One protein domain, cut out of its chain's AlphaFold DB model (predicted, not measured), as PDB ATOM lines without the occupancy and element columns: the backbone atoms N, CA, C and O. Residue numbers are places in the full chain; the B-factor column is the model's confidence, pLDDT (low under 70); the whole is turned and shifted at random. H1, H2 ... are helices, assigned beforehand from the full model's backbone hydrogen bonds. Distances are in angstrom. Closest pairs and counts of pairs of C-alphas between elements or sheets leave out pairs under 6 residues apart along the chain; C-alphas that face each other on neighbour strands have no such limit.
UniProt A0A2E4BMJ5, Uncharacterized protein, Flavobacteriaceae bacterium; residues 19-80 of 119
ATOM      1  N   ALA A  19     199.845 176.182 169.020       96.44
ATOM      2  CA  ALA A  19     199.246 175.229 169.942       96.44
ATOM      3  C   ALA A  19     200.191 174.043 170.190       96.44
ATOM      4  O   ALA A  19     200.756 173.478 169.250       96.44
ATOM      5  N   VAL A  20     200.303 173.638 171.454       96.69
ATOM      6  CA  VAL A  20     201.106 172.491 171.891       96.69
ATOM      7  C   VAL A  20     200.213 171.406 172.483       96.69
ATOM      8  O   VAL A  20     199.065 171.648 172.852       96.69
ATOM      9  N   THR A  21     200.727 170.182 172.565       96.44
ATOM     10  CA  THR A  21     200.055 169.064 173.240       96.44
ATOM     11  C   THR A  21     200.946 168.590 174.374       96.44
ATOM     12  O   THR A  21     202.006 168.025 174.117       96.44
ATOM     13  N   LEU A  22     200.507 168.819 175.609       96.62
ATOM     14  CA  LEU A  22     201.203 168.400 176.823       96.62
ATOM     15  C   LEU A  22     200.411 167.283 177.502       96.62
ATOM     16  O   LEU A  22     199.190 167.376 177.634       96.62
ATOM     17  N   ASN A  23     201.108 166.230 177.922       96.56
ATOM     18  CA  ASN A  23     200.526 165.129 178.674       96.56
ATOM     19  C   ASN A  23     200.780 165.356 180.174       96.56
ATOM     20  O   ASN A  23     201.942 165.373 180.568       96.56
ATOM     21  N   PRO A  24     199.744 165.500 181.022       97.19
ATOM     22  CA  PRO A  24     199.935 165.763 182.449       97.19
ATOM     23  C   PRO A  24     200.777 164.714 183.183       97.19
ATOM     24  O   PRO A  24     201.459 165.055 184.145       97.19
ATOM     25  N   GLU A  25     200.761 163.458 182.724       97.00
ATOM     26  CA  GLU A  25     201.543 162.368 183.328       97.00
ATOM     27  C   GLU A  25     203.056 162.630 183.280       97.00
ATOM     28  O   GLU A  25     203.762 162.273 184.225       97.00
ATOM     29  N   ASP A  26     203.537 163.323 182.241       97.06
ATOM     30  CA  ASP A  26     204.958 163.648 182.047       97.06
ATOM     31  C   ASP A  26     205.473 164.603 183.148       97.06
ATOM     32  O   ASP A  26     206.669 164.676 183.414       97.06
ATOM     33  N   PHE A  27     204.562 165.294 183.847       97.12
ATOM     34  CA  PHE A  27     204.861 166.283 184.886       97.12
ATOM     35  C   PHE A  27     204.698 165.745 186.318       97.12
ATOM     36  O   PHE A  27     204.923 166.466 187.288       97.12
ATOM     37  N   THR A  28     204.290 164.485 186.496       96.69
ATOM     38  CA  THR A  28     203.981 163.916 187.829       96.69
ATOM     39  C   THR A  28     205.219 163.524 188.641       96.69
ATOM     40  O   THR A  28     205.119 163.309 189.850       96.69
ATOM     41  N   THR A  29     206.381 163.417 187.990       94.81
ATOM     42  CA  THR A  29     207.639 162.933 188.592       94.81
ATOM     43  C   THR A  29     208.723 164.006 188.713       94.81
ATOM     44  O   THR A  29     209.820 163.705 189.181       94.81
ATOM     45  N   LEU A  30     208.399 165.241 188.327       94.94
ATOM     46  CA  LEU A  30     209.282 166.402 188.414       94.94
ATOM     47  C   LEU A  30     209.496 166.852 189.863       94.94
ATOM     48  O   LEU A  30     208.757 166.455 190.773       94.94
ATOM     49  N   SER A  31     210.473 167.732 190.073       93.25
ATOM     50  CA  SER A  31     210.727 168.407 191.351       93.25
ATOM     51  C   SER A  31     209.500 169.160 191.876       93.25
ATOM     52  O   SER A  31     209.225 169.139 193.080       93.25
ATOM     53  N   THR A  32     208.720 169.743 190.962       92.94
ATOM     54  CA  THR A  32     207.408 170.346 191.215       92.94
ATOM     55  C   THR A  32     206.336 169.493 190.539       92.94
ATOM     56  O   THR A  32     205.937 169.781 189.409       92.94
ATOM     57  N   PRO A  33     205.883 168.401 191.180       95.88
ATOM     58  CA  PRO A  33     205.029 167.423 190.528       95.88
ATOM     59  C   PRO A  33     203.606 167.952 190.339       95.88
ATOM     60  O   PRO A  33     203.010 168.540 191.246       95.88
ATOM     61  N   TYR A  34     203.019 167.670 189.181       97.44
ATOM     62  CA  TYR A  34     201.592 167.878 188.968       97.44
ATOM     63  C   TYR A  34     200.759 166.869 189.780       97.44
ATOM     64  O   TYR A  34     200.980 165.662 189.701       97.44
ATOM     65  N   THR A  35     199.771 167.352 190.545       96.81
ATOM     66  CA  THR A  35     198.912 166.510 191.411       96.81
ATOM     67  C   THR A  35     197.410 166.657 191.150       96.81
ATOM     68  O   THR A  35     196.601 166.110 191.902       96.81
ATOM     69  N   GLY A  36     197.015 167.454 190.156       95.81
ATOM     70  CA  GLY A  36     195.610 167.703 189.829       95.81
ATOM     71  C   GLY A  36     194.977 166.575 189.012       95.81
ATOM     72  O   GLY A  36     195.641 165.635 188.577       95.81
ATOM     73  N   ASN A  37     193.672 166.678 188.764       95.88
ATOM     74  CA  ASN A  37     192.924 165.721 187.941       95.88
ATOM     75  C   ASN A  37     191.944 166.382 186.960       95.88
ATOM     76  O   ASN A  37     191.182 165.688 186.283       95.88
ATOM     77  N   THR A  38     191.962 167.713 186.865       97.44
ATOM     78  CA  THR A  38     191.130 168.475 185.931       97.44
ATOM     79  C   THR A  38     191.970 169.276 184.942       97.44
ATOM     80  O   THR A  38     193.094 169.676 185.228       97.44
ATOM     81  N   GLU A  39     191.387 169.582 183.781       96.75
ATOM     82  CA  GLU A  39     192.006 170.453 182.772       96.75
ATOM     83  C   GLU A  39     192.390 171.825 183.348       96.75
ATOM     84  O   GLU A  39     193.475 172.334 183.086       96.75
ATOM     85  N   LYS A  40     191.528 172.399 184.199       97.88
ATOM     86  CA  LYS A  40     191.781 173.688 184.853       97.88
ATOM     87  C   LYS A  40     192.994 173.637 185.783       97.88
ATOM     88  O   LYS A  40     193.771 174.584 185.812       97.88
ATOM     89  N   GLU A  41     193.136 172.568 186.562       98.19
ATOM     90  CA  GLU A  41     194.284 172.406 187.457       98.19
ATOM     91  C   GLU A  41     195.579 172.229 186.672       98.19
ATOM     92  O   GLU A  41     196.583 172.815 187.058       98.19
ATOM     93  N   PHE A  42     195.550 171.491 185.559       98.06
ATOM     94  CA  PHE A  42     196.722 171.351 184.701       98.06
ATOM     95  C   PHE A  42     197.113 172.677 184.041       98.06
ATOM     96  O   PHE A  42     198.276 173.060 184.083       98.06
ATOM     97  N   MET A  43     196.144 173.429 183.509       97.25
ATOM     98  CA  MET A  43     196.387 174.769 182.963       97.25
ATOM     99  C   MET A  43     197.008 175.701 184.011       97.25
ATOM    100  O   MET A  43     197.991 176.379 183.721       97.25
ATOM    101  N   ASN A  44     196.454 175.718 185.228       97.50
ATOM    102  CA  ASN A  44     197.000 176.517 186.322       97.50
ATOM    103  C   ASN A  44     198.415 176.058 186.692       97.50
ATOM    104  O   ASN A  44     199.282 176.897 186.863       97.50
ATOM    105  N   TYR A  45     198.660 174.747 186.773       97.56
ATOM    106  CA  TYR A  45     199.988 174.198 187.043       97.56
ATOM    107  C   TYR A  45     201.016 174.674 186.013       97.56
ATOM    108  O   TYR A  45     202.039 175.219 186.406       97.56
ATOM    109  N   ILE A  46     200.716 174.564 184.712       97.31
ATOM    110  CA  ILE A  46     201.591 175.094 183.655       97.31
ATOM    111  C   ILE A  46     201.802 176.601 183.838       97.31
ATOM    112  O   ILE A  46     202.928 177.069 183.751       97.31
ATOM    113  N   GLN A  47     200.758 177.373 184.148       95.44
ATOM    114  CA  GLN A  47     200.915 178.805 184.403       95.44
ATOM    115  C   GLN A  47     201.822 179.106 185.608       95.44
ATOM    116  O   GLN A  47     202.588 180.062 185.544       95.44
ATOM    117  N   GLU A  48     201.759 178.320 186.682       96.12
ATOM    118  CA  GLU A  48     202.656 178.493 187.830       96.12
ATOM    119  C   GLU A  48     204.111 178.199 187.455       96.12
ATOM    120  O   GLU A  48     204.993 178.945 187.872       96.12
ATOM    121  N   LEU A  49     204.371 177.209 186.587       95.50
ATOM    122  CA  LEU A  49     205.732 176.935 186.106       95.50
ATOM    123  C   LEU A  49     206.378 178.164 185.451       95.50
ATOM    124  O   LEU A  49     207.576 178.351 185.609       95.50
ATOM    125  N   TYR A  50     205.606 179.025 184.777       93.06
ATOM    126  CA  TYR A  50     206.121 180.271 184.187       93.06
ATOM    127  C   TYR A  50     206.694 181.244 185.230       93.06
ATOM    128  O   TYR A  50     207.598 182.021 184.925       93.06
ATOM    129  N   TYR A  51     206.140 181.244 186.445       91.25
ATOM    130  CA  TYR A  51     206.621 182.079 187.547       91.25
ATOM    131  C   TYR A  51     207.745 181.414 188.353       91.25
ATOM    132  O   TYR A  51     208.430 182.105 189.110       91.25
ATOM    133  N   GLU A  52     207.931 180.108 188.180       88.00
ATOM    134  CA  GLU A  52     209.061 179.329 188.683       88.00
ATOM    135  C   GLU A  52     210.207 179.294 187.645       88.00
ATOM    136  O   GLU A  52     210.149 179.941 186.593       88.00
ATOM    137  N   ASP A  53     211.279 178.546 187.927       91.19
ATOM    138  CA  ASP A  53     212.372 178.328 186.971       91.19
ATOM    139  C   ASP A  53     211.976 177.285 185.911       91.19
ATOM    140  O   ASP A  53     212.346 176.111 185.960       91.19
ATOM    141  N   TRP A  54     211.160 177.702 184.943       93.44
ATOM    142  CA  TRP A  54     210.693 176.813 183.878       93.44
ATOM    143  C   TRP A  54     211.829 176.252 183.001       93.44
ATOM    144  O   TRP A  54     211.622 175.221 182.361       93.44
ATOM    145  N   TYR A  55     213.016 176.877 182.976       94.81
ATOM    146  CA  TYR A  55     214.180 176.308 182.290       94.81
ATOM    147  C   TYR A  55     214.669 175.045 183.002       94.81
ATOM    148  O   TYR A  55     214.900 174.038 182.337       94.81
ATOM    149  N   GLU A  56     214.751 175.060 184.338       95.88
ATOM    150  CA  GLU A  56     215.080 173.869 185.137       95.88
ATOM    151  C   GLU A  56     214.055 172.748 184.897       95.88
ATOM    152  O   GLU A  56     214.418 171.591 184.694       95.88
ATOM    153  N   ILE A  57     212.771 173.099 184.797       96.31
ATOM    154  CA  ILE A  57     211.709 172.132 184.488       96.31
ATOM    155  C   ILE A  57     211.874 171.516 183.091       96.31
ATOM    156  O   ILE A  57     211.678 170.310 182.925       96.31
ATOM    157  N   CYS A  58     212.248 172.309 182.083       96.38
ATOM    158  CA  CYS A  58     212.587 171.781 180.762       96.38
ATOM    159  C   CYS A  58     213.769 170.801 180.836       96.38
ATOM    160  O   CYS A  58     213.670 169.709 180.282       96.38
ATOM    161  N   GLU A  59     214.841 171.138 181.561       96.94
ATOM    162  CA  GLU A  59     216.001 170.249 181.738       96.94
ATOM    163  C   GLU A  59     215.624 168.927 182.433       96.94
ATOM    164  O   GLU A  59     216.085 167.855 182.027       96.94
ATOM    165  N   GLU A  60     214.748 168.966 183.442       97.31
ATOM    166  CA  GLU A  60     214.224 167.762 184.095       97.31
ATOM    167  C   GLU A  60     213.413 166.883 183.134       97.31
ATOM    168  O   GLU A  60     213.610 165.665 183.086       97.31
ATOM    169  N   LEU A  61     212.522 167.490 182.341       97.19
ATOM    170  CA  LEU A  61     211.735 166.784 181.328       97.19
ATOM    171  C   LEU A  61     212.645 166.120 180.286       97.19
ATOM    172  O   LEU A  61     212.441 164.954 179.943       97.19
ATOM    173  N   GLU A  62     213.678 166.815 179.811       97.31
ATOM    174  CA  GLU A  62     214.667 166.257 178.883       97.31
ATOM    175  C   GLU A  62     215.451 165.093 179.509       97.31
ATOM    176  O   GLU A  62     215.630 164.051 178.872       97.31
ATOM    177  N   ALA A  63     215.862 165.215 180.776       97.38
ATOM    178  CA  ALA A  63     216.557 164.153 181.504       97.38
ATOM    179  C   ALA A  63     215.701 162.882 181.685       97.38
ATOM    180  O   ALA A  63     216.251 161.781 181.809       97.38
ATOM    181  N   LEU A  64     214.371 163.021 181.674       96.50
ATOM    182  CA  LEU A  64     213.391 161.931 181.721       96.50
ATOM    183  C   LEU A  64     212.975 161.401 180.331       96.50
ATOM    184  O   LEU A  64     212.111 160.527 180.257       96.50
ATOM    185  N   ASP A  65     213.602 161.873 179.244       96.94
ATOM    186  CA  ASP A  65     213.271 161.544 177.843       96.94
ATOM    187  C   ASP A  65     211.886 162.070 177.390       96.94
ATOM    188  O   ASP A  65     211.271 161.572 176.444       96.94
ATOM    189  N   TYR A  66     211.385 163.130 178.038       97.38
ATOM    190  CA  TYR A  66     210.130 163.818 177.710       97.38
ATOM    191  C   TYR A  66     210.352 165.050 176.820       97.38
ATOM    192  O   TYR A  66     209.764 166.111 177.031       97.38
ATOM    193  N   MET A  67     211.148 164.894 175.755       96.62
ATOM    194  CA  MET A  67     211.535 165.988 174.843       96.62
ATOM    195  C   MET A  67     210.341 166.793 174.305       96.62
ATOM    196  O   MET A  67     210.396 168.012 174.212       96.62
ATOM    197  N   LYS A  68     209.216 166.133 173.989       96.94
ATOM    198  CA  LYS A  68     208.010 166.821 173.489       96.94
ATOM    199  C   LYS A  68     207.360 167.731 174.529       96.94
ATOM    200  O   LYS A  68     206.766 168.739 174.153       96.94
ATOM    201  N   ALA A  69     207.415 167.347 175.803       97.06
ATOM    202  CA  ALA A  69     206.878 168.153 176.888       97.06
ATOM    203  C   ALA A  69     207.770 169.379 177.123       97.06
ATOM    204  O   ALA A  69     207.238 170.480 177.230       97.06
ATOM    205  N   ALA A  70     209.098 169.201 177.096       97.25
ATOM    206  CA  ALA A  70     210.068 170.295 177.178       97.25
ATOM    207  C   ALA A  70     209.906 171.293 176.014       97.25
ATOM    208  O   ALA A  70     209.671 172.480 176.244       97.25
ATOM    209  N   ASP A  71     209.896 170.805 174.766       97.06
ATOM    210  CA  ASP A  71     209.669 171.629 173.568       97.06
ATOM    211  C   ASP A  71     208.323 172.371 173.634       97.06
ATOM    212  O   ASP A  71     208.211 173.541 173.254       97.06
ATOM    213  N   GLY A  72     207.276 171.691 174.111       97.25
ATOM    214  CA  GLY A  72     205.942 172.264 174.262       97.25
ATOM    215  C   GLY A  72     205.886 173.360 175.327       97.25
ATOM    216  O   GLY A  72     205.251 174.390 175.100       97.25
ATOM    217  N   LEU A  73     206.572 173.172 176.455       96.69
ATOM    218  CA  LEU A  73     206.664 174.166 177.523       96.69
ATOM    219  C   LEU A  73     207.443 175.401 177.054       96.69
ATOM    220  O   LEU A  73     206.945 176.520 177.167       96.69
ATOM    221  N   SER A  74     208.598 175.192 176.418       96.44
ATOM    222  CA  SER A  74     209.389 176.267 175.808       96.44
ATOM    223  C   SER A  74     208.584 177.038 174.753       96.44
ATOM    224  O   SER A  74     208.561 178.267 174.764       96.44
ATOM    225  N   THR A  75     207.825 176.341 173.900       96.88
ATOM    226  CA  THR A  75     206.953 176.986 172.902       96.88
ATOM    227  C   THR A  75     205.865 177.848 173.545       96.88
ATOM    228  O   THR A  75     205.488 178.866 172.971       96.88
ATOM    229  N   LEU A  76     205.339 177.481 174.716       95.62
ATOM    230  CA  LEU A  76     204.333 178.292 175.409       95.62
ATOM    231  C   LEU A  76     204.917 179.556 176.042       95.62
ATOM    232  O   LEU A  76     204.227 180.573 176.075       95.62
ATOM    233  N   PHE A  77     206.144 179.492 176.561       95.31
ATOM    234  CA  PHE A  77     206.722 180.575 177.362       95.31
ATOM    235  C   PHE A  77     207.638 181.510 176.574       95.31
ATOM    236  O   PHE A  77     207.704 182.696 176.890       95.31
ATOM    237  N   GLU A  78     208.289 181.008 175.528       95.19
ATOM    238  CA  GLU A  78     209.217 181.778 174.689       95.19
ATOM    239  C   GLU A  78     208.978 181.615 173.188       95.19
ATOM    240  O   GLU A  78     209.709 182.186 172.374       95.19
ATOM    241  N   GLY A  79     207.965 180.842 172.794       93.62
ATOM    242  CA  GLY A  79     207.638 180.668 171.388       93.62
ATOM    243  C   GLY A  79     207.267 181.984 170.709       93.62
ATOM    244  O   GLY A  79     206.725 182.909 171.317       93.62
ATOM    245  N   GLU A  80     207.531 182.050 169.406       95.12
ATOM    246  CA  GLU A  80     207.095 183.175 168.584       95.12
ATOM    247  C   GLU A  80     205.570 183.333 168.654       95.12
ATOM    248  O   GLU A  80     204.809 182.372 168.497       95.12
TER     249      GLU A  80
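What this domain is: This is residues 19 to 80 of the 119 residues of an uncharacterized protein of Flavobacteriaceae bacterium (UniProt A0A2E4BMJ5). A helical hairpin, H3 and H4 side by side, makes one arm of an L; H2 makes the other, its last residues near the hairpin's open end, and the short H1 sits in the angle between them. The printed part has 62 residues with four named helices, H1 to H4 in order, and no named strand: all helix. It is compact, radius of gyration of the C-alphas 10.5 A, spanning 26 by 25 by 20 A.

Where its parts are: H1 is residues 24 to 27, from C-alpha 24 at (199.935, 165.763, 182.449). H2, residues 39 to 51, is 19.3 A long; H3, residues 54 to 63, 14.2 A; H4, residues 67 to 78, 16.0 A, ending at (209.217, 181.778, 174.689).

How they stand to each other: H3 and H4 touch, closest C-alphas Cys 58 and Ala 70 at 4.6 A, opposite ways at a shallow tilt of 13 degrees. H2 is close but not clearly touching H4, closest C-alphas Tyr 50 and Phe 77 at 6.9 A. H1 is close but not clearly touching H2, closest C-alphas Pro 24 and Phe 42 at 6.8 A. Every O i to N i+4 pair is within hydrogen-bond range in H3 and H4, 8 of 9 in H2; H1 is too short for one.

The domain as a whole: The C-alphas farthest apart, Asn 37 and Glu 80, are 29.7 A apart. The printed part has no cut; the link H1 to H2 is long. No printed residue is under 70 in pLDDT.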